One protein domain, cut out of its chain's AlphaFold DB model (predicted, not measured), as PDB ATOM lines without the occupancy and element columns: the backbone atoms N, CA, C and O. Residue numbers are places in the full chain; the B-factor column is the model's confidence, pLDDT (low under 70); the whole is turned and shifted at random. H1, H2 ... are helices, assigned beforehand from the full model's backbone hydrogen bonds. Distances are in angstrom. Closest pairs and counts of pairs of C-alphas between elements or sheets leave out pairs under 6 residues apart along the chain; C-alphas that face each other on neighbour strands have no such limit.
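Overview. This is residues 7 to 166 of the 460 residues of an uncharacterized protein of Gammaproteobacteria bacterium (UniProt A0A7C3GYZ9). A helical hairpin of H2 and H3 makes one end of this domain, and a lobe rich in loops makes the other, built of the short helices H4 and H5 and much of the long stretch 107 to 150. H1 lies in the middle between these two ends, and H6 runs along one side, its first residue near the last residue of H1. The printed part has 160 residues, with six named helices in the order H1 to H6 and no named strand; the class is all helix, though under half of the residues, 69 of 160, are in named elements. The whole is compact, with a radius of gyration of the C-alphas of 15.8 A and spans of 47 by 34 by 29 A, and residues 47 to 53 stick out at the hairpin's turn.

Arrangement. Begin with H1, residues 15 to 25, whose centre is nearest to the mean of the C-alphas, at 3.8 A. Next look at H2, residues 31 to 45, and H3, residues 52 to 71: they touch and form a helical hairpin, closest at the C-alphas of Leu 38 and Phe 62, 6.3 A apart. They run opposite ways at a steep tilt of 36 degrees, only just steep. H3 is close to H1 but not clearly touching, closest at the C-alphas of Tyr 19 and Met 61, 7.0 A apart, and the two are about perpendicular at 86 degrees. Further on are H4, residues 93 to 97, and H5, residues 103 to 106. H5 is close to H1 but not clearly touching, with the C-alphas of Lys 15 and Asn 103 closest at 7.3 A. Last comes H6, residues 151 to 164, close to H1 but not clearly touching: the C-alphas of Ala 25 and Trp 151 are closest at 5.9 A. H1 and H6 run opposite ways at a steep tilt of 43 degrees. H4 and H6 are only just apart, closest at 8.4 A. In H1, H2, H3 and H4 every O i to N i+4 pair is within hydrogen-bond range, in H6 9 of 10 are, and H5 is too short for such a pair.

Along the chain. Find C-alpha 15 at (129.929, 53.559, 103.287); from there H1 runs 15.1 A to C-alpha 25. H2 is 20.5 A long, and H3, the longest helix, runs 28.2 A from C-alpha 52 at (126.351, 47.571, 86.507) to C-alpha 71. H6 runs 20.3 A to C-alpha 164 at (143.394, 69.189, 97.488).

Size, cuts and confidence. The two C-alphas farthest apart are those of Thr 47 and Gln 118, at 47.7 A. The printed part has no cut. The links from H3 to H4, 21 residues, and from H5 to H6, 44 residues, are long. The mean pLDDT of the printed part is 82.7; look for values under 70 at residues 71 to 87 and 160 to 166.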
ATOM      1  N   VAL A   7     126.928  61.502  91.373       88.25
ATOM      2  CA  VAL A   7     127.586  62.689  90.799       88.25
ATOM      3  C   VAL A   7     128.666  63.265  91.725       88.25
ATOM      4  O   VAL A   7     129.626  63.856  91.248       88.25
ATOM      5  N   LEU A   8     128.504  63.114  93.042       88.88
ATOM      6  CA  LEU A   8     129.452  63.597  94.053       88.88
ATOM      7  C   LEU A   8     130.154  62.445  94.779       88.88
ATOM      8  O   LEU A   8     130.640  62.632  95.892       88.88
ATOM      9  N   GLU A   9     130.148  61.248  94.190       89.19
ATOM     10  CA  GLU A   9     130.934  60.131  94.704       89.19
ATOM     11  C   GLU A   9     132.420  60.482  94.671       89.19
ATOM     12  O   GLU A   9     132.914  61.114  93.735       89.19
ATOM     13  N   ARG A  10     133.128  60.098  95.734       85.75
ATOM     14  CA  ARG A  10     134.556  60.375  95.887       85.75
ATOM     15  C   ARG A  10     135.329  59.062  95.901       85.75
ATOM     16  O   ARG A  10     134.854  58.092  96.497       85.75
ATOM     17  N   PRO A  11     136.541  59.023  95.324       82.25
ATOM     18  CA  PRO A  11     137.422  57.880  95.488       82.25
ATOM     19  C   PRO A  11     137.616  57.564  96.973       82.25
ATOM     20  O   PRO A  11     137.844  58.464  97.785       82.25
ATOM     21  N   TYR A  12     137.526  56.281  97.322       80.31
ATOM     22  CA  TYR A  12     137.786  55.785  98.681       80.31
ATOM     23  C   TYR A  12     136.829  56.329  99.751       80.31
ATOM     24  O   TYR A  12     137.136  56.300 100.951       80.31
ATOM     25  N   GLU A  13     135.668  56.826  99.321       87.44
ATOM     26  CA  GLU A  13     134.587  57.236 100.200       87.44
ATOM     27  C   GLU A  13     134.101  56.049 101.042       87.44
ATOM     28  O   GLU A  13     133.889  54.935 100.563       87.44
ATOM     29  N   SER A  14     133.925  56.288 102.336       88.69
ATOM     30  CA  SER A  14     133.347  55.303 103.242       88.69
ATOM     31  C   SER A  14     131.873  55.041 102.942       88.69
ATOM     32  O   SER A  14     131.146  55.934 102.502       88.69
ATOM     33  N   LYS A  15     131.379  53.853 103.317       87.56
ATOM     34  CA  LYS A  15     129.929  53.559 103.287       87.56
ATOM     35  C   LYS A  15     129.138  54.579 104.111       87.56
ATOM     36  O   LYS A  15     128.042  54.979 103.727       87.56
ATOM     37  N   TYR A  16     129.735  55.037 105.213       90.12
ATOM     38  CA  TYR A  16     129.224  56.118 106.047       90.12
ATOM     39  C   TYR A  16     128.980  57.400 105.240       90.12
ATOM     40  O   TYR A  16     127.864  57.917 105.221       90.12
ATOM     41  N   ASN A  17     129.992  57.909 104.533       91.44
ATOM     42  CA  ASN A  17     129.839  59.164 103.802       91.44
ATOM     43  C   ASN A  17     128.984  59.006 102.545       91.44
ATOM     44  O   ASN A  17     128.184  59.894 102.263       91.44
ATOM     45  N   ALA A  18     129.058  57.857 101.867       91.62
ATOM     46  CA  ALA A  18     128.182  57.545 100.743       91.62
ATOM     47  C   ALA A  18     126.702  57.586 101.164       91.62
ATOM     48  O   ALA A  18     125.882  58.223 100.502       91.62
ATOM     49  N   TYR A  19     126.369  56.991 102.317       92.12
ATOM     50  CA  TYR A  19     125.025  57.060 102.889       92.12
ATOM     51  C   TYR A  19     124.635  58.491 103.282       92.12
ATOM     52  O   TYR A  19     123.545  58.955 102.951       92.12
ATOM     53  N   ARG A  20     125.537  59.236 103.932       92.62
ATOM     54  CA  ARG A  20     125.308  60.644 104.290       92.62
ATOM     55  C   ARG A  20     125.021  61.506 103.058       92.62
ATOM     56  O   ARG A  20     124.040  62.251 103.041       92.62
ATOM     57  N   ARG A  21     125.841  61.385 102.013       93.81
ATOM     58  CA  ARG A  21     125.682  62.059 100.716       93.81
ATOM     59  C   ARG A  21     124.353  61.693 100.070       93.81
ATOM     60  O   ARG A  21     123.643  62.582  99.607       93.81
ATOM     61  N   PHE A  22     123.987  60.414 100.090       93.56
ATOM     62  CA  PHE A  22     122.693  59.937  99.614       93.56
ATOM     63  C   PHE A  22     121.516  60.573 100.375       93.56
ATOM     64  O   PHE A  22     120.556  61.032  99.753       93.56
ATOM     65  N   LEU A  23     121.593  60.681 101.705       93.44
ATOM     66  CA  LEU A  23     120.563  61.357 102.498       93.44
ATOM     67  C   LEU A  23     120.477  62.855 102.180       93.44
ATOM     68  O   LEU A  23     119.373  63.375 102.025       93.44
ATOM     69  N   ILE A  24     121.615  63.541 102.031       93.69
ATOM     70  CA  ILE A  24     121.666  64.962 101.640       93.69
ATOM     71  C   ILE A  24     121.023  65.161 100.259       93.69
ATOM     72  O   ILE A  24     120.184  66.047 100.083       93.69
ATOM     73  N   ALA A  25     121.351  64.297  99.294       93.44
ATOM     74  CA  ALA A  25     120.822  64.334  97.931       93.44
ATOM     75  C   ALA A  25     119.292  64.218  97.865       93.44
ATOM     76  O   ALA A  25     118.669  64.708  96.921       93.44
ATOM     77  N   ASN A  26     118.687  63.581  98.870       94.06
ATOM     78  CA  ASN A  26     117.253  63.318  98.950       94.06
ATOM     79  C   ASN A  26     116.598  63.985 100.170       94.06
ATOM     80  O   ASN A  26     115.530  63.551 100.595       94.06
ATOM     81  N   GLY A  27     117.190  65.050 100.723       92.50
ATOM     82  CA  GLY A  27     116.773  65.641 102.005       92.50
ATOM     83  C   GLY A  27     115.312  66.113 102.087       92.50
ATOM     84  O   GLY A  27     114.778  66.244 103.184       92.50
ATOM     85  N   LYS A  28     114.639  66.325 100.945       92.88
ATOM     86  CA  LYS A  28     113.208  66.684 100.870       92.88
ATOM     87  C   LYS A  28     112.250  65.487 100.995       92.88
ATOM     88  O   LYS A  28     111.046  65.696 101.074       92.88
ATOM     89  N   LYS A  29     112.751  64.247 100.970       93.06
ATOM     90  CA  LYS A  29     111.944  63.015 101.011       93.06
ATOM     91  C   LYS A  29     111.954  62.384 102.407       93.06
ATOM     92  O   LYS A  29     112.954  62.435 103.138       93.06
ATOM     93  N   SER A  30     110.848  61.745 102.789       92.12
ATOM     94  CA  SER A  30     110.839  60.906 103.990       92.12
ATOM     95  C   SER A  30     111.682  59.640 103.756       92.12
ATOM     96  O   SER A  30     111.934  59.252 102.616       92.12
ATOM     97  N   LEU A  31     112.156  58.984 104.827       89.12
ATOM     98  CA  LEU A  31     112.910  57.727 104.670       89.12
ATOM     99  C   LEU A  31     112.039  56.619 104.063       89.12
ATOM    100  O   LEU A  31     112.546  55.805 103.295       89.12
ATOM    101  N   LYS A  32     110.735  56.635 104.366       90.06
ATOM    102  CA  LYS A  32     109.742  55.742 103.770       90.06
ATOM    103  C   LYS A  32     109.675  55.943 102.254       90.06
ATOM    104  O   LYS A  32     109.897  54.990 101.520       90.06
ATOM    105  N   ASP A  33     109.516  57.186 101.791       93.25
ATOM    106  CA  ASP A  33     109.447  57.486 100.351       93.25
ATOM    107  C   ASP A  33     110.733  57.093  99.618       93.25
ATOM    108  O   ASP A  33     110.694  56.589  98.497       93.25
ATOM    109  N   ILE A  34     111.890  57.331 100.247       91.94
ATOM    110  CA  ILE A  34     113.194  56.941  99.704       91.94
ATOM    111  C   ILE A  34     113.277  55.415  99.555       91.94
ATOM    112  O   ILE A  34     113.706  54.928  98.507       91.94
ATOM    113  N   ARG A  35     112.871  54.666 100.586       89.31
ATOM    114  CA  ARG A  35     112.880  53.198 100.584       89.31
ATOM    115  C   ARG A  35     111.941  52.635  99.521       89.31
ATOM    116  O   ARG A  35     112.354  51.763  98.762       89.31
ATOM    117  N   ASP A  36     110.724  53.163  99.432       91.06
ATOM    118  CA  ASP A  36     109.725  52.726  98.455       91.06
ATOM    119  C   ASP A  36     110.194  53.006  97.017       91.06
ATOM    120  O   ASP A  36     110.049  52.160  96.133       91.06
ATOM    121  N   GLU A  37     110.820  54.163  96.767       93.38
ATOM    122  CA  GLU A  37     111.382  54.494  95.450       93.38
ATOM    123  C   GLU A  37     112.606  53.627  95.103       93.38
ATOM    124  O   GLU A  37     112.751  53.222  93.948       93.38
ATOM    125  N   LEU A  38     113.463  53.293  96.079       88.69
ATOM    126  CA  LEU A  38     114.570  52.350  95.876       88.69
ATOM    127  C   LEU A  38     114.084  50.939  95.586       88.69
ATOM    128  O   LEU A  38     114.621  50.315  94.679       88.69
ATOM    129  N   LYS A  39     113.069  50.456  96.310       88.38
ATOM    130  CA  LYS A  39     112.471  49.139  96.076       88.38
ATOM    131  C   LYS A  39     111.942  49.039  94.645       88.38
ATOM    132  O   LYS A  39     112.361  48.158  93.902       88.38
ATOM    133  N   LYS A  40     111.144  50.026  94.219       90.38
ATOM    134  CA  LYS A  40     110.639  50.121  92.839       90.38
ATOM    135  C   LYS A  40     111.774  50.168  91.812       90.38
ATOM    136  O   LYS A  40     111.714  49.491  90.788       90.38
ATOM    137  N   LYS A  41     112.826  50.957  92.072       86.69
ATOM    138  CA  LYS A  41     114.009  51.028  91.199       86.69
ATOM    139  C   LYS A  41     114.733  49.690  91.118       86.69
ATOM    140  O   LYS A  41     115.068  49.280  90.012       86.69
ATOM    141  N   PHE A  42     114.944  49.018  92.244       83.62
ATOM    142  CA  PHE A  42     115.607  47.723  92.323       83.62
ATOM    143  C   PHE A  42     114.832  46.659  91.538       83.62
ATOM    144  O   PHE A  42     115.404  46.049  90.639       83.62
ATOM    145  N   GLU A  43     113.522  46.541  91.761       86.69
ATOM    146  CA  GLU A  43     112.628  45.640  91.016       86.69
ATOM    147  C   GLU A  43     112.663  45.932  89.506       86.69
ATOM    148  O   GLU A  43     112.841  45.027  88.693       86.69
ATOM    149  N   SER A  44     112.617  47.210  89.112       84.31
ATOM    150  CA  SER A  44     112.724  47.605  87.699       84.31
ATOM    151  C   SER A  44     114.124  47.417  87.097       84.31
ATOM    152  O   SER A  44     114.285  47.415  85.877       84.31
ATOM    153  N   SER A  45     115.164  47.297  87.927       80.00
ATOM    154  CA  SER A  45     116.547  47.197  87.452       80.00
ATOM    155  C   SER A  45     116.912  45.811  86.931       80.00
ATOM    156  O   SER A  45     117.854  45.681  86.145       80.00
ATOM    157  N   TYR A  46     116.129  44.800  87.305       74.81
ATOM    158  CA  TYR A  46     116.204  43.468  86.718       74.81
ATOM    159  C   TYR A  46     115.646  43.432  85.294       74.81
ATOM    160  O   TYR A  46     116.123  42.647  84.484       74.81
ATOM    161  N   THR A  47     114.702  44.316  84.962       74.62
ATOM    162  CA  THR A  47     114.031  44.321  83.652       74.62
ATOM    163  C   THR A  47     114.592  45.345  82.667       74.62
ATOM    164  O   THR A  47     114.291  45.274  81.479       74.62
ATOM    165  N   ARG A  48     115.417  46.303  83.115       73.44
ATOM    166  CA  ARG A  48     115.963  47.382  82.268       73.44
ATOM    167  C   ARG A  48     117.490  47.373  82.179       73.44
ATOM    168  O   ARG A  48     118.191  46.948  83.101       73.44
ATOM    169  N   HIS A  49     118.005  47.943  81.088       77.38
ATOM    170  CA  HIS A  49     119.432  48.180  80.832       77.38
ATOM    171  C   HIS A  49     120.018  49.290  81.728       77.38
ATOM    172  O   HIS A  49     120.444  50.339  81.253       77.38
ATOM    173  N   PHE A  50     120.036  49.091  83.047       77.00
ATOM    174  CA  PHE A  50     120.878  49.904  83.927       77.00
ATOM    175  C   PHE A  50     122.335  49.451  83.831       77.00
ATOM    176  O   PHE A  50     122.608  48.254  83.716       77.00
ATOM    177  N   SER A  51     123.267  50.398  83.951       83.06
ATOM    178  CA  SER A  51     124.692  50.071  84.095       83.06
ATOM    179  C   SER A  51     124.945  49.254  85.370       83.06
ATOM    180  O   SER A  51     124.245  49.420  86.375       83.06
ATOM    181  N   LEU A  52     125.970  48.395  85.353       77.62
ATOM    182  CA  LEU A  52     126.351  47.571  86.507       77.62
ATOM    183  C   LEU A  52     126.604  48.429  87.761       77.62
ATOM    184  O   LEU A  52     126.093  48.119  88.835       77.62
ATOM    185  N   THR A  53     127.286  49.566  87.607       77.00
ATOM    186  CA  THR A  53     127.565  50.524  88.690       77.00
ATOM    187  C   THR A  53     126.288  51.065  89.334       77.00
ATOM    188  O   THR A  53     126.186  51.131  90.560       77.00
ATOM    189  N   GLN A  54     125.274  51.411  88.532       77.44
ATOM    190  CA  GLN A  54     123.985  51.880  89.052       77.44
ATOM    191  C   GLN A  54     123.225  50.771  89.782       77.44
ATOM    192  O   GLN A  54     122.635  51.045  90.830       77.44
ATOM    193  N   LYS A  55     123.251  49.532  89.270       79.25
ATOM    194  CA  LYS A  55     122.632  48.373  89.936       79.25
ATOM    195  C   LYS A  55     123.283  48.114  91.296       79.25
ATOM    196  O   LYS A  55     122.578  48.063  92.302       79.25
ATOM    197  N   MET A  56     124.616  48.061  91.346       76.88
ATOM    198  CA  MET A  56     125.372  47.865  92.589       76.88
ATOM    199  C   MET A  56     125.130  48.990  93.596       76.88
ATOM    200  O   MET A  56     124.854  48.718  94.759       76.88
ATOM    201  N   SER A  57     125.156  50.247  93.151       78.50
ATOM    202  CA  SER A  57     124.905  51.399  94.025       78.50
ATOM    203  C   SER A  57     123.481  51.402  94.582       78.50
ATOM    204  O   SER A  57     123.268  51.676  95.761       78.50
ATOM    205  N   THR A  58     122.493  51.066  93.746       78.75
ATOM    206  CA  THR A  58     121.087  50.949  94.163       78.75
ATOM    207  C   THR A  58     120.933  49.851  95.209       78.75
ATOM    208  O   THR A  58     120.317  50.083  96.247       78.75
ATOM    209  N   PHE A  59     121.533  48.684  94.967       81.62
ATOM    210  CA  PHE A  59     121.519  47.562  95.901       81.62
ATOM    211  C   PHE A  59     122.195  47.914  97.232       81.62
ATOM    212  O   PHE A  59     121.600  47.715  98.286       81.62
ATOM    213  N   GLN A  60     123.381  48.524  97.198       82.69
ATOM    214  CA  GLN A  60     124.091  48.963  98.403       82.69
ATOM    215  C   GLN A  60     123.279  49.983  99.214       82.69
ATOM    216  O   GLN A  60     123.168  49.851 100.430       82.69
ATOM    217  N   MET A  61     122.671  50.984  98.566       84.50
ATOM    218  CA  MET A  61     121.828  51.966  99.263       84.50
ATOM    219  C   MET A  61     120.553  51.335  99.826       84.50
ATOM    220  O   MET A  61     120.127  51.695 100.924       84.50
ATOM    221  N   PHE A  62     119.966  50.374  99.110       80.88
ATOM    222  CA  PHE A  62     118.831  49.606  99.607       80.88
ATOM    223  C   PHE A  62     119.210  48.803 100.856       80.88
ATOM    224  O   PHE A  62     118.515  48.914 101.862       80.88
ATOM    225  N   GLN A  63     120.341  48.089 100.839       80.56
ATOM    226  CA  GLN A  63     120.860  47.373 102.008       80.56
ATOM    227  C   GLN A  63     121.087  48.317 103.195       80.56
ATOM    228  O   GLN A  63     120.644  48.024 104.299       80.56
ATOM    229  N   LEU A  64     121.717  49.476 102.976       79.25
ATOM    230  CA  LEU A  64     121.983  50.450 104.041       79.25
ATOM    231  C   LEU A  64     120.697  51.028 104.654       79.25
ATOM    232  O   LEU A  64     120.647  51.254 105.863       79.25
ATOM    233  N   LEU A  65     119.654  51.259 103.854       79.00
ATOM    234  CA  LEU A  65     118.360  51.724 104.361       79.00
ATOM    235  C   LEU A  65     117.547  50.636 105.041       79.00
ATOM    236  O   LEU A  65     116.900  50.912 106.048       79.00
ATOM    237  N   ASP A  66     117.538  49.427 104.488       77.69
ATOM    238  CA  ASP A  66     116.872  48.289 105.112       77.69
ATOM    239  C   ASP A  66     117.495  48.019 106.485       77.69
ATOM    240  O   ASP A  66     116.787  47.844 107.476       77.69
ATOM    241  N   HIS A  67     118.821  48.137 106.562       71.12
ATOM    242  CA  HIS A  67     119.585  48.076 107.798       71.12
ATOM    243  C   HIS A  67     119.241  49.208 108.775       71.12
ATOM    244  O   HIS A  67     118.985  48.961 109.952       71.12
ATOM    245  N   HIS A  68     119.193  50.457 108.292       75.12
ATOM    246  CA  HIS A  68     118.770  51.623 109.083       75.12
ATOM    247  C   HIS A  68     117.381  51.414 109.697       75.12
ATOM    248  O   HIS A  68     117.192  51.666 110.887       75.12
ATOM    249  N   ALA A  69     116.441  50.892 108.905       74.00
ATOM    250  CA  ALA A  69     115.066  50.651 109.324       74.00
ATOM    251  C   ALA A  69     114.928  49.495 110.326       74.00
ATOM    252  O   ALA A  69     114.067  49.564 111.198       74.00
ATOM    253  N   LYS A  70     115.737  48.437 110.190       72.81
ATOM    254  CA  LYS A  70     115.673  47.249 111.054       72.81
ATOM    255  C   LYS A  70     116.346  47.457 112.400       72.81
ATOM    256  O   LYS A  70     115.809  47.027 113.413       72.81
ATOM    257  N   CYS A  71     117.519  48.081 112.413       58.34
ATOM    258  CA  CYS A  71     118.370  48.011 113.591       58.34
ATOM    259  C   CYS A  71     118.356  49.284 114.437       58.34
ATOM    260  O   CYS A  71     118.717  49.206 115.604       58.34
ATOM    261  N   GLY A  72     117.995  50.461 113.901       55.75
ATOM    262  CA  GLY A  72     118.123  51.754 114.608       55.75
ATOM    263  C   GLY A  72     119.576  52.157 114.950       55.75
ATOM    264  O   GLY A  72     119.915  53.337 114.995       55.75
ATOM    265  N   THR A  73     120.467  51.178 115.091       47.00
ATOM    266  CA  THR A  73     121.906  51.218 115.300       47.00
ATOM    267  C   THR A  73     122.559  50.277 114.294       47.00
ATOM    268  O   THR A  73     122.063  49.186 114.038       47.00
ATOM    269  N   LEU A  74     123.663  50.683 113.670       44.78
ATOM    270  CA  LEU A  74     124.312  49.827 112.682       44.78
ATOM    271  C   LEU A  74     125.014  48.625 113.323       44.78
ATOM    272  O   LEU A  74     126.149  48.751 113.761       44.78
ATOM    273  N   GLU A  75     124.376  47.462 113.299       41.91
ATOM    274  CA  GLU A  75     125.055  46.164 113.382       41.91
ATOM    275  C   GLU A  75     124.940  45.445 112.029       41.91
ATOM    276  O   GLU A  75     124.090  44.585 111.851       41.91
ATOM    277  N   LEU A  76     125.710  45.879 111.021       42.22
ATOM    278  CA  LEU A  76     125.709  45.269 109.677       42.22
ATOM    279  C   LEU A  76     126.041  43.765 109.753       42.22
ATOM    280  O   LEU A  76     127.073  43.413 110.316       42.22
ATOM    281  N   ASP A  77     125.212  42.914 109.131       37.78
ATOM    282  CA  ASP A  77     125.431  41.460 108.985       37.78
ATOM    283  C   ASP A  77     126.825  41.159 108.385       37.78
ATOM    284  O   ASP A  77     127.324  41.833 107.477       37.78
ATOM    285  N   THR A  78     127.479  40.148 108.948       46.81
ATOM    286  CA  THR A  78     128.813  40.239 109.564       46.81
ATOM    287  C   THR A  78     129.879  39.383 108.873       46.81
ATOM    288  O   THR A  78     130.913  39.087 109.467       46.81
ATOM    289  N   ARG A  79     129.662  38.944 107.626       39.22
ATOM    290  CA  ARG A  79     130.338  37.720 107.147       39.22
ATOM    291  C   ARG A  79     131.497  37.853 106.150       39.22
ATOM    292  O   ARG A  79     132.250  36.896 106.034       39.22
ATOM    293  N   HIS A  80     131.722  38.997 105.490       42.50
ATOM    294  CA  HIS A  80     132.786  39.086 104.454       42.50
ATOM    295  C   HIS A  80     133.730  40.286 104.519       42.50
ATOM    296  O   HIS A  80     134.675  40.384 103.748       42.50
ATOM    297  N   MET A  81     133.543  41.162 105.491       41.38
ATOM    298  CA  MET A  81     134.664  41.886 106.076       41.38
ATOM    299  C   MET A  81     134.492  41.724 107.580       41.38
ATOM    300  O   MET A  81     133.402  41.391 108.037       41.38
ATOM    301  N   THR A  82     135.540  41.916 108.354       40.12
ATOM    302  CA  THR A  82     135.582  41.818 109.820       40.12
ATOM    303  C   THR A  82     134.752  42.940 110.486       40.12
ATOM    304  O   THR A  82     135.258  43.773 111.232       40.12
ATOM    305  N   ASN A  83     133.456  42.960 110.153       41.91
ATOM    306  CA  ASN A  83     132.448  44.023 110.177       41.91
ATOM    307  C   ASN A  83     131.777  44.183 111.547       41.91
ATOM    308  O   ASN A  83     130.552  44.207 111.646       41.91
ATOM    309  N   SER A  84     132.551  44.384 112.608       46.72
ATOM    310  CA  SER A  84     132.038  45.342 113.587       46.72
ATOM    311  C   SER A  84     132.295  46.711 112.970       46.72
ATOM    312  O   SER A  84     133.434  47.045 112.652       46.72
ATOM    313  N   ILE A  85     131.250  47.509 112.730       51.53
ATOM    314  CA  ILE A  85     131.514  48.948 112.685       51.53
ATOM    315  C   ILE A  85     132.103  49.247 114.048       51.53
ATOM    316  O   ILE A  85     131.440  48.931 115.044       51.53
ATOM    317  N   PRO A  86     133.341  49.765 114.119       58.84
ATOM    318  CA  PRO A  86     133.902  50.074 115.408       58.84
ATOM    319  C   PRO A  86     132.895  50.975 116.112       58.84
ATOM    320  O   PRO A  86     132.350  51.906 115.511       58.84
ATOM    321  N   SER A  87     132.593  50.655 117.372       69.12
ATOM    322  CA  SER A  87     131.627  51.408 118.185       69.12
ATOM    323  C   SER A  87     131.905  52.913 118.143       69.12
ATOM    324  O   SER A  87     131.004  53.731 118.309       69.12
ATOM    325  N   THR A  88     133.166  53.248 117.870       85.25
ATOM    326  CA  THR A  88     133.688  54.579 117.637       85.25
ATOM    327  C   THR A  88     134.128  54.730 116.182       85.25
ATOM    328  O   THR A  88     135.069  54.077 115.740       85.25
ATOM    329  N   ILE A  89     133.477  55.631 115.451       91.06
ATOM    330  CA  ILE A  89     133.911  56.035 114.111       91.06
ATOM    331  C   ILE A  89     135.022  57.074 114.270       91.06
ATOM    332  O   ILE A  89     134.848  58.039 115.008       91.06
ATOM    333  N   TYR A  90     136.133  56.915 113.556       93.88
ATOM    334  CA  TYR A  90     137.226  57.895 113.552       93.88
ATOM    335  C   TYR A  90     137.306  58.660 112.238       93.88
ATOM    336  O   TYR A  90     137.102  58.082 111.171       93.88
ATOM    337  N   ASN A  91     137.634  59.953 112.305       95.81
ATOM    338  CA  ASN A  91     137.808  60.802 111.129       95.81
ATOM    339  C   ASN A  91     138.869  61.885 111.313       95.81
ATOM    340  O   ASN A  91     139.093  62.390 112.412       95.81
ATOM    341  N   CYS A  92     139.481  62.286 110.200       95.31
ATOM    342  CA  CYS A  92     140.348  63.457 110.153       95.31
ATOM    343  C   CYS A  92     139.515  64.750 110.219       95.31
ATOM    344  O   CYS A  92     138.586  64.875 109.415       95.31
ATOM    345  N   PRO A  93     139.857  65.717 111.094       95.81
ATOM    346  CA  PRO A  93     139.184  67.012 111.166       95.81
ATOM    347  C   PRO A  93     139.126  67.769 109.833       95.81
ATOM    348  O   PRO A  93     138.040  68.185 109.435       95.81
ATOM    349  N   GLU A  94     140.242  67.888 109.103       93.25
ATOM    350  CA  GLU A  94     140.250  68.583 107.802       93.25
ATOM    351  C   GLU A  94     139.403  67.863 106.749       93.25
ATOM    352  O   GLU A  94     138.531  68.473 106.133       93.25
ATOM    353  N   CYS A  95     139.569  66.541 106.590       92.12
ATOM    354  CA  CYS A  95     138.730  65.774 105.660       92.12
ATOM    355  C   CYS A  95     137.241  65.928 105.985       92.12
ATOM    356  O   CYS A  95     136.416  66.084 105.084       92.12
ATOM    357  N   ALA A  96     136.906  65.885 107.275       93.62
ATOM    358  CA  ALA A  96     135.547  66.022 107.757       93.62
ATOM    359  C   ALA A  96     134.945  67.388 107.416       93.62
ATOM    360  O   ALA A  96     133.805  67.426 106.953       93.62
ATOM    361  N   ARG A  97     135.684  68.493 107.596       90.81
ATOM    362  CA  ARG A  97     135.216  69.843 107.214       90.81
ATOM    363  C   ARG A  97     134.857  69.914 105.734       90.81
ATOM    364  O   ARG A  97     133.841  70.500 105.374       90.81
ATOM    365  N   SER A  98     135.600  69.195 104.903       88.06
ATOM    366  CA  SER A  98     135.308  69.055 103.477       88.06
ATOM    367  C   SER A  98     134.264  67.966 103.162       88.06
ATOM    368  O   SER A  98     134.050  67.580 102.010       88.06
ATOM    369  N   CYS A  99     133.555  67.457 104.173       90.19
ATOM    370  CA  CYS A  99     132.525  66.422 104.062       90.19
ATOM    371  C   CYS A  99     133.028  65.078 103.512       90.19
ATOM    372  O   CYS A  99     132.277  64.384 102.826       90.19
ATOM    373  N   PHE A 100     134.293  64.721 103.750       91.12
ATOM    374  CA  PHE A 100     134.899  63.461 103.317       91.12
ATOM    375  C   PHE A 100     135.195  62.537 104.499       91.12
ATOM    376  O   PHE A 100     135.846  62.930 105.467       91.12
ATOM    377  N   HIS A 101     134.800  61.272 104.361       91.69
ATOM    378  CA  HIS A 101     135.198  60.200 105.273       91.69
ATOM    379  C   HIS A 101     135.633  58.982 104.477       91.69
ATOM    380  O   HIS A 101     134.947  58.603 103.525       91.69
ATOM    381  N   SER A 102     136.710  58.334 104.911       89.88
ATOM    382  CA  SER A 102     137.253  57.141 104.269       89.88
ATOM    383  C   SER A 102     137.170  55.928 105.193       89.88
ATOM    384  O   SER A 102     137.346  56.058 106.406       89.88
ATOM    385  N   ASN A 103     136.924  54.738 104.630       86.00
ATOM    386  CA  ASN A 103     136.928  53.486 105.403       86.00
ATOM    387  C   ASN A 103     138.309  53.211 106.023       86.00
ATOM    388  O   ASN A 103     138.392  52.578 107.070       86.00
ATOM    389  N   LEU A 104     139.370  53.765 105.424       85.94
ATOM    390  CA  LEU A 104     140.745  53.713 105.922       85.94
ATOM    391  C   LEU A 104     140.864  54.167 107.377       85.94
ATOM    392  O   LEU A 104     141.663  53.634 108.136       85.94
ATOM    393  N   TYR A 105     140.054  55.147 107.776       90.31
ATOM    394  CA  TYR A 105     140.123  55.733 109.113       90.31
ATOM    395  C   TYR A 105     139.617  54.794 110.205       90.31
ATOM    396  O   TYR A 105     139.826  55.077 111.377       90.31
ATOM    397  N   GLN A 106     138.975  53.684 109.832       88.44
ATOM    398  CA  GLN A 106     138.517  52.669 110.779       88.44
ATOM    399  C   GLN A 106     139.577  51.591 111.045       88.44
ATOM    400  O   GLN A 106     139.346  50.697 111.855       88.44
ATOM    401  N   LEU A 107     140.738  51.663 110.384       83.56
ATOM    402  CA  LEU A 107     141.842  50.744 110.628       83.56
ATOM    403  C   LEU A 107     142.465  51.061 111.997       83.56
ATOM    404  O   LEU A 107     142.951  52.176 112.197       83.56
ATOM    405  N   PRO A 108     142.496  50.113 112.949       83.12
ATOM    406  CA  PRO A 108     142.861  50.398 114.342       83.12
ATOM    407  C   PRO A 108     144.326  50.815 114.524       83.12
ATOM    408  O   PRO A 108     144.693  51.429 115.529       83.12
ATOM    409  N   TRP A 109     145.170  50.490 113.548       81.25
ATOM    410  CA  TRP A 109     146.577  50.873 113.493       81.25
ATOM    411  C   TRP A 109     146.821  52.217 112.791       81.25
ATOM    412  O   TRP A 109     147.921  52.762 112.897       81.25
ATOM    413  N   LEU A 110     145.824  52.786 112.107       85.81
ATOM    414  CA  LEU A 110     145.932  54.110 111.504       85.81
ATOM    415  C   LEU A 110     145.548  55.166 112.546       85.81
ATOM    416  O   LEU A 110     144.401  55.258 112.969       85.81
ATOM    417  N   ARG A 111     146.522  55.964 112.993       89.81
ATOM    418  CA  ARG A 111     146.306  57.022 114.004       89.81
ATOM    419  C   ARG A 111     146.277  58.427 113.417       89.81
ATOM    420  O   ARG A 111     145.642  59.314 113.983       89.81
ATOM    421  N   LEU A 112     146.954  58.623 112.289       91.94
ATOM    422  CA  LEU A 112     147.038  59.896 111.586       91.94
ATOM    423  C   LEU A 112     146.333  59.802 110.236       91.94
ATOM    424  O   LEU A 112     146.358  58.770 109.565       91.94
ATOM    425  N   CYS A 113     145.733  60.908 109.814       90.88
ATOM    426  CA  CYS A 113     145.235  61.061 108.463       90.88
ATOM    427  C   CYS A 113     146.403  60.975 107.474       90.88
ATOM    428  O   CYS A 113     147.367  61.724 107.608       90.88
ATOM    429  N   PRO A 114     146.315  60.152 106.429       85.88
ATOM    430  CA  PRO A 114     147.386  60.050 105.449       85.88
ATOM    431  C   PRO A 114     147.499  61.248 104.503       85.88
ATOM    432  O   PRO A 114     148.525  61.428 103.849       85.88
ATOM    433  N   ILE A 115     146.444  62.057 104.410       86.06
ATOM    434  CA  ILE A 115     146.411  63.256 103.572       86.06
ATOM    435  C   ILE A 115     146.997  64.432 104.354       86.06
ATOM    436  O   ILE A 115     147.990  65.021 103.927       86.06
ATOM    437  N   HIS A 116     146.404  64.715 105.520       89.00
ATOM    438  CA  HIS A 116     146.667  65.913 106.324       89.00
ATOM    439  C   HIS A 116     147.650  65.691 107.479       89.00
ATOM    440  O   HIS A 116     148.003  66.644 108.163       89.00
ATOM    441  N   HIS A 117     148.056  64.447 107.750       89.62
ATOM    442  CA  HIS A 117     148.958  64.073 108.849       89.62
ATOM    443  C   HIS A 117     148.484  64.493 110.257       89.62
ATOM    444  O   HIS A 117     149.261  64.489 111.207       89.62
ATOM    445  N   GLN A 118     147.193  64.796 110.416       93.62
ATOM    446  CA  GLN A 118     146.570  65.127 111.698       93.62
ATOM    447  C   GLN A 118     145.989  63.885 112.395       93.62
ATOM    448  O   GLN A 118     145.587  62.944 111.701       93.62
ATOM    449  N   PRO A 119     145.866  63.879 113.735       95.75
ATOM    450  CA  PRO A 119     145.205  62.804 114.469       95.75
ATOM    451  C   PRO A 119     143.776  62.538 113.988       95.75
ATOM    452  O   PRO A 119     142.995  63.463 113.753       95.75
ATOM    453  N   LEU A 120     143.424  61.259 113.859       95.62
ATOM    454  CA  LEU A 120     142.039  60.850 113.662       95.62
ATOM    455  C   LEU A 120     141.276  60.985 114.984       95.62
ATOM    456  O   LEU A 120     141.765  60.602 116.044       95.62
ATOM    457  N   THR A 121     140.062  61.522 114.920       96.94
ATOM    458  CA  THR A 121     139.259  61.880 116.094       96.94
ATOM    459  C   THR A 121     137.915  61.162 116.081       96.94
ATOM    460  O   THR A 121     137.305  60.975 115.026       96.94
ATOM    461  N   ALA A 122     137.448  60.777 117.268       96.25
ATOM    462  CA  ALA A 122     136.138  60.165 117.495       96.25
ATOM    463  C   ALA A 122     134.981  61.183 117.540       96.25
ATOM    464  O   ALA A 122     133.810  60.803 117.592       96.25
ATOM    465  N   VAL A 123     135.308  62.477 117.523       97.25
ATOM    466  CA  VAL A 123     134.364  63.590 117.634       97.25
ATOM    467  C   VAL A 123     134.377  64.448 116.374       97.25
ATOM    468  O   VAL A 123     135.366  64.528 115.650       97.25
ATOM    469  N   CYS A 124     133.249  65.085 116.095       97.00
ATOM    470  CA  CYS A 124     133.086  66.007 114.985       97.00
ATOM    471  C   CYS A 124     133.793  67.339 115.288       97.00
ATOM    472  O   CYS A 124     133.424  67.978 116.269       97.00
ATOM    473  N   PRO A 125     134.679  67.852 114.413       96.69
ATOM    474  CA  PRO A 125     135.459  69.074 114.664       96.69
ATOM    475  C   PRO A 125     134.638  70.375 114.643       96.69
ATOM    476  O   PRO A 125     135.200  71.464 114.694       96.69
ATOM    477  N   THR A 126     133.324  70.286 114.436       96.25
ATOM    478  CA  THR A 126     132.425  71.445 114.315       96.25
ATOM    479  C   THR A 126     131.408  71.513 115.443       96.25
ATOM    480  O   THR A 126     130.902  72.588 115.737       96.25
ATOM    481  N   CYS A 127     131.041  70.378 116.040       97.12
ATOM    482  CA  CYS A 127     130.056  70.353 117.120       97.12
ATOM    483  C   CYS A 127     130.500  69.543 118.336       97.12
ATOM    484  O   CYS A 127     129.660  69.305 119.199       97.12
ATOM    485  N   ASP A 128     131.738  69.041 118.348       97.19
ATOM    486  CA  ASP A 128     132.388  68.253 119.408       97.19
ATOM    487  C   ASP A 128     131.617  67.022 119.908       97.19
ATOM    488  O   ASP A 128     131.982  66.372 120.883       97.19
ATOM    489  N   ASN A 129     130.562  66.636 119.198       96.44
ATOM    490  CA  ASN A 129     129.821  65.415 119.455       96.44
ATOM    491  C   ASN A 129     130.528  64.222 118.814       96.44
ATOM    492  O   ASN A 129     131.137  64.363 117.752       96.44
ATOM    493  N   LEU A 130     130.339  63.031 119.385       96.00
ATOM    494  CA  LEU A 130     130.720  61.778 118.733       96.00
ATOM    495  C   LEU A 130     130.136  61.685 117.317       96.00
ATOM    496  O   LEU A 130     129.024  62.160 117.050       96.00
ATOM    497  N   TRP A 131     130.887  61.054 116.414       95.19
ATOM    498  CA  TRP A 131     130.397  60.756 115.070       95.19
ATOM    499  C   TRP A 131     129.103  59.927 115.148       95.19
ATOM    500  O   TRP A 131     129.084  58.897 115.824       95.19
ATOM    501  N   PRO A 132     128.011  60.366 114.494       93.31
ATOM    502  CA  PRO A 132     126.723  59.693 114.605       93.31
ATOM    503  C   PRO A 132     126.779  58.293 114.006       93.31
ATOM    504  O   PRO A 132     127.454  58.065 113.014       93.31
ATOM    505  N   LYS A 133     125.991  57.352 114.516       90.31
ATOM    506  CA  LYS A 133     125.702  56.113 113.771       90.31
ATOM    507  C   LYS A 133     124.838  56.444 112.538       90.31
ATOM    508  O   LYS A 133     124.212  57.507 112.506       90.31
ATOM    509  N   LEU A 134     124.717  55.557 111.532       86.75
ATOM    510  CA  LEU A 134     123.864  55.890 110.362       86.75
ATOM    511  C   LEU A 134     122.406  56.165 110.776       86.75
ATOM    512  O   LEU A 134     121.769  57.044 110.201       86.75
ATOM    513  N   GLY A 135     121.927  55.471 111.819       85.12
ATOM    514  CA  GLY A 135     120.653  55.715 112.509       85.12
ATOM    515  C   GLY A 135     120.408  57.183 112.862       85.12
ATOM    516  O   GLY A 135     119.330  57.727 112.625       85.12
ATOM    517  N   GLU A 136     121.453  57.835 113.367       90.75
ATOM    518  CA  GLU A 136     121.424  59.174 113.951       90.75
ATOM    519  C   GLU A 136     121.685  60.289 112.927       90.75
ATOM    520  O   GLU A 136     121.387  61.450 113.193       90.75
ATOM    521  N   MET A 137     122.233  59.985 111.745       90.62
ATOM    522  CA  MET A 137     122.659  61.016 110.784       90.62
ATOM    523  C   MET A 137     121.564  62.028 110.437       90.62
ATOM    524  O   MET A 137     121.837  63.228 110.371       90.62
ATOM    525  N   LYS A 138     120.329  61.554 110.222       89.00
ATOM    526  CA  LYS A 138     119.201  62.401 109.803       89.00
ATOM    527  C   LYS A 138     118.743  63.364 110.905       89.00
ATOM    528  O   LYS A 138     118.184  64.415 110.598       89.00
ATOM    529  N   THR A 139     118.968  63.027 112.177       90.88
ATOM    530  CA  THR A 139     118.579  63.875 113.316       90.88
ATOM    531  C   THR A 139     119.665  64.889 113.679       90.88
ATOM    532  O   THR A 139     119.370  65.937 114.262       90.88
ATOM    533  N   ARG A 140     120.923  64.643 113.285       93.00
ATOM    534  CA  ARG A 140     122.038  65.568 113.521       93.00
ATOM    535  C   ARG A 140     121.887  66.846 112.696       93.00
ATOM    536  O   ARG A 140     121.782  66.833 111.471       93.00
ATOM    537  N   ARG A 141     121.950  67.987 113.388       93.88
ATOM    538  CA  ARG A 141     121.863  69.327 112.778       93.88
ATOM    539  C   ARG A 141     123.205  69.874 112.290       93.88
ATOM    540  O   ARG A 141     123.212  70.853 111.551       93.88
ATOM    541  N   CYS A 142     124.319  69.278 112.709       94.69
ATOM    542  CA  CYS A 142     125.650  69.716 112.307       94.69
ATOM    543  C   CYS A 142     125.825  69.552 110.793       94.69
ATOM    544  O   CYS A 142     125.510  68.492 110.249       94.69
ATOM    545  N   LYS A 143     126.352  70.581 110.122       92.50
ATOM    546  CA  LYS A 143     126.695  70.500 108.700       92.50
ATOM    547  C   LYS A 143     127.747  69.407 108.478       92.50
ATOM    548  O   LYS A 143     127.535  68.535 107.653       92.50
ATOM    549  N   THR A 144     128.799  69.356 109.283       93.31
ATOM    550  CA  THR A 144     129.914  68.407 109.129       93.31
ATOM    551  C   THR A 144     129.509  66.937 109.306       93.31
ATOM    552  O   THR A 144     129.737  66.137 108.405       93.31
ATOM    553  N   CYS A 145     128.866  66.561 110.418       94.12
ATOM    554  CA  CYS A 145     128.547  65.151 110.702       94.12
ATOM    555  C   CYS A 145     127.095  64.731 110.413       94.12
ATOM    556  O   CYS A 145     126.810  63.538 110.380       94.12
ATOM    557  N   GLY A 146     126.175  65.677 110.200       93.94
ATOM    558  CA  GLY A 146     124.760  65.410 109.919       93.94
ATOM    559  C   GLY A 146     124.381  65.603 108.453       93.94
ATOM    560  O   GLY A 146     125.240  65.681 107.577       93.94
ATOM    561  N   THR A 147     123.081  65.704 108.174       93.12
ATOM    562  CA  THR A 147     122.546  65.814 106.800       93.12
ATOM    563  C   THR A 147     122.052  67.216 106.435       93.12
ATOM    564  O   THR A 147     121.397  67.384 105.412       93.12
ATOM    565  N   LYS A 148     122.337  68.241 107.248       89.81
ATOM    566  CA  LYS A 148     121.882  69.629 107.018       89.81
ATOM    567  C   LYS A 148     122.695  70.416 105.976       89.81
ATOM    568  O   LYS A 148     122.642  71.643 105.960       89.81
ATOM    569  N   TYR A 149     123.433  69.732 105.106       86.81
ATOM    570  CA  TYR A 149     124.017  70.362 103.923       86.81
ATOM    571  C   TYR A 149     122.947  70.578 102.862       86.81
ATOM    572  O   TYR A 149     122.112  69.704 102.624       86.81
ATOM    573  N   ARG A 150     122.993  71.713 102.166       88.31
ATOM    574  CA  ARG A 150     122.313  71.827 100.876       88.31
ATOM    575  C   ARG A 150     123.109  71.052  99.830       88.31
ATOM    576  O   ARG A 150     124.337  71.024  99.863       88.31
ATOM    577  N   TRP A 151     122.411  70.463  98.863       87.69
ATOM    578  CA  TRP A 151     123.059  69.743  97.764       87.69
ATOM    579  C   TRP A 151     124.070  70.623  97.008       87.69
ATOM    580  O   TRP A 151     125.164  70.164  96.699       87.69
ATOM    581  N   ASP A 152     123.750  71.900  96.784       88.62
ATOM    582  CA  ASP A 152     124.647  72.837  96.091       88.62
ATOM    583  C   ASP A 152     125.885  73.198  96.926       88.62
ATOM    584  O   ASP A 152     126.983  73.284  96.386       88.62
ATOM    585  N   GLU A 153     125.746  73.313  98.253       89.50
ATOM    586  CA  GLU A 153     126.890  73.496  99.159       89.50
ATOM    587  C   GLU A 153     127.821  72.270  99.118       89.50
ATOM    588  O   GLU A 153     129.042  72.409  99.161       89.50
ATOM    589  N   LEU A 154     127.252  71.063  99.000       86.00
ATOM    590  CA  LEU A 154     128.035  69.830  98.905       86.00
ATOM    591  C   LEU A 154     128.807  69.743  97.581       86.00
ATOM    592  O   LEU A 154     129.920  69.222  97.575       86.00
ATOM    593  N   LYS A 155     128.254  70.272  96.478       86.19
ATOM    594  CA  LYS A 155     128.967  70.370  95.193       86.19
ATOM    595  C   LYS A 155     130.215  71.240  95.320       86.19
ATOM    596  O   LYS A 155     131.285  70.793  94.933       86.19
ATOM    597  N   VAL A 156     130.088  72.426  95.921       85.50
ATOM    598  CA  VAL A 156     131.220  73.348  96.130       85.50
ATOM    599  C   VAL A 156     132.293  72.705  97.013       85.50
ATOM    600  O   VAL A 156     133.467  72.703  96.660       85.50
ATOM    601  N   ALA A 157     131.886  72.069  98.118       81.44
ATOM    602  CA  ALA A 157     132.811  71.336  98.985       81.44
ATOM    603  C   ALA A 157     133.490  70.146  98.277       81.44
ATOM    604  O   ALA A 157     134.560  69.707  98.694       81.44
ATOM    605  N   ASN A 158     132.868  69.587  97.233       78.81
ATOM    606  CA  ASN A 158     133.450  68.512  96.436       78.81
ATOM    607  C   ASN A 158     134.546  69.010  95.495       78.81
ATOM    608  O   ASN A 158     135.572  68.350  95.395       78.81
ATOM    609  N   THR A 159     134.348  70.163  94.856       77.19
ATOM    610  CA  THR A 159     135.350  70.759  93.962       77.19
ATOM    611  C   THR A 159     136.656  71.024  94.708       77.19
ATOM    612  O   THR A 159     137.707  70.574  94.269       77.19
ATOM    613  N   PHE A 160     136.570  71.624  95.900       66.88
ATOM    614  CA  PHE A 160     137.742  71.927  96.729       66.88
ATOM    615  C   PHE A 160     138.566  70.676  97.076       66.88
ATOM    616  O   PHE A 160     139.789  70.671  97.002       66.88
ATOM    617  N   LEU A 161     137.899  69.564  97.396       67.25
ATOM    618  CA  LEU A 161     138.590  68.305  97.677       67.25
ATOM    619  C   LEU A 161     139.188  67.641  96.450       67.25
ATOM    620  O   LEU A 161     140.155  66.913  96.613       67.25
ATOM    621  N   GLN A 162     138.615  67.796  95.259       68.94
ATOM    622  CA  GLN A 162     139.221  67.202  94.064       68.94
ATOM    623  C   GLN A 162     140.555  67.870  93.718       68.94
ATOM    624  O   GLN A 162     141.427  67.208  93.163       68.94
ATOM    625  N   GLU A 163     140.723  69.135  94.096       68.69
ATOM    626  CA  GLU A 163     141.974  69.878  93.945       68.69
ATOM    627  C   GLU A 163     142.982  69.535  95.060       68.69
ATOM    628  O   GLU A 163     144.154  69.299  94.772       68.69
ATOM    629  N   ASP A 164     142.525  69.421  96.317       64.69
ATOM    630  CA  ASP A 164     143.394  69.189  97.488       64.69
ATOM    631  C   ASP A 164     143.700  67.715  97.793       64.69
ATOM    632  O   ASP A 164     144.747  67.384  98.370       64.69
ATOM    633  N   LEU A 165     142.798  66.789  97.449       63.94
ATOM    634  CA  LEU A 165     143.073  65.364  97.572       63.94
ATOM    635  C   LEU A 165     144.114  65.022  96.525       63.94
ATOM    636  O   LEU A 165     143.797  64.713  95.382       63.94
ATOM    637  N   ASN A 166     145.369  65.018  96.958       63.00
ATOM    638  CA  ASN A 166     146.462  64.402  96.236       63.00
ATOM    639  C   ASN A 166     146.120  62.911  96.066       63.00
ATOM    640  O   ASN A 166     146.442  62.084  96.926       63.00
TER     641      ASN A 166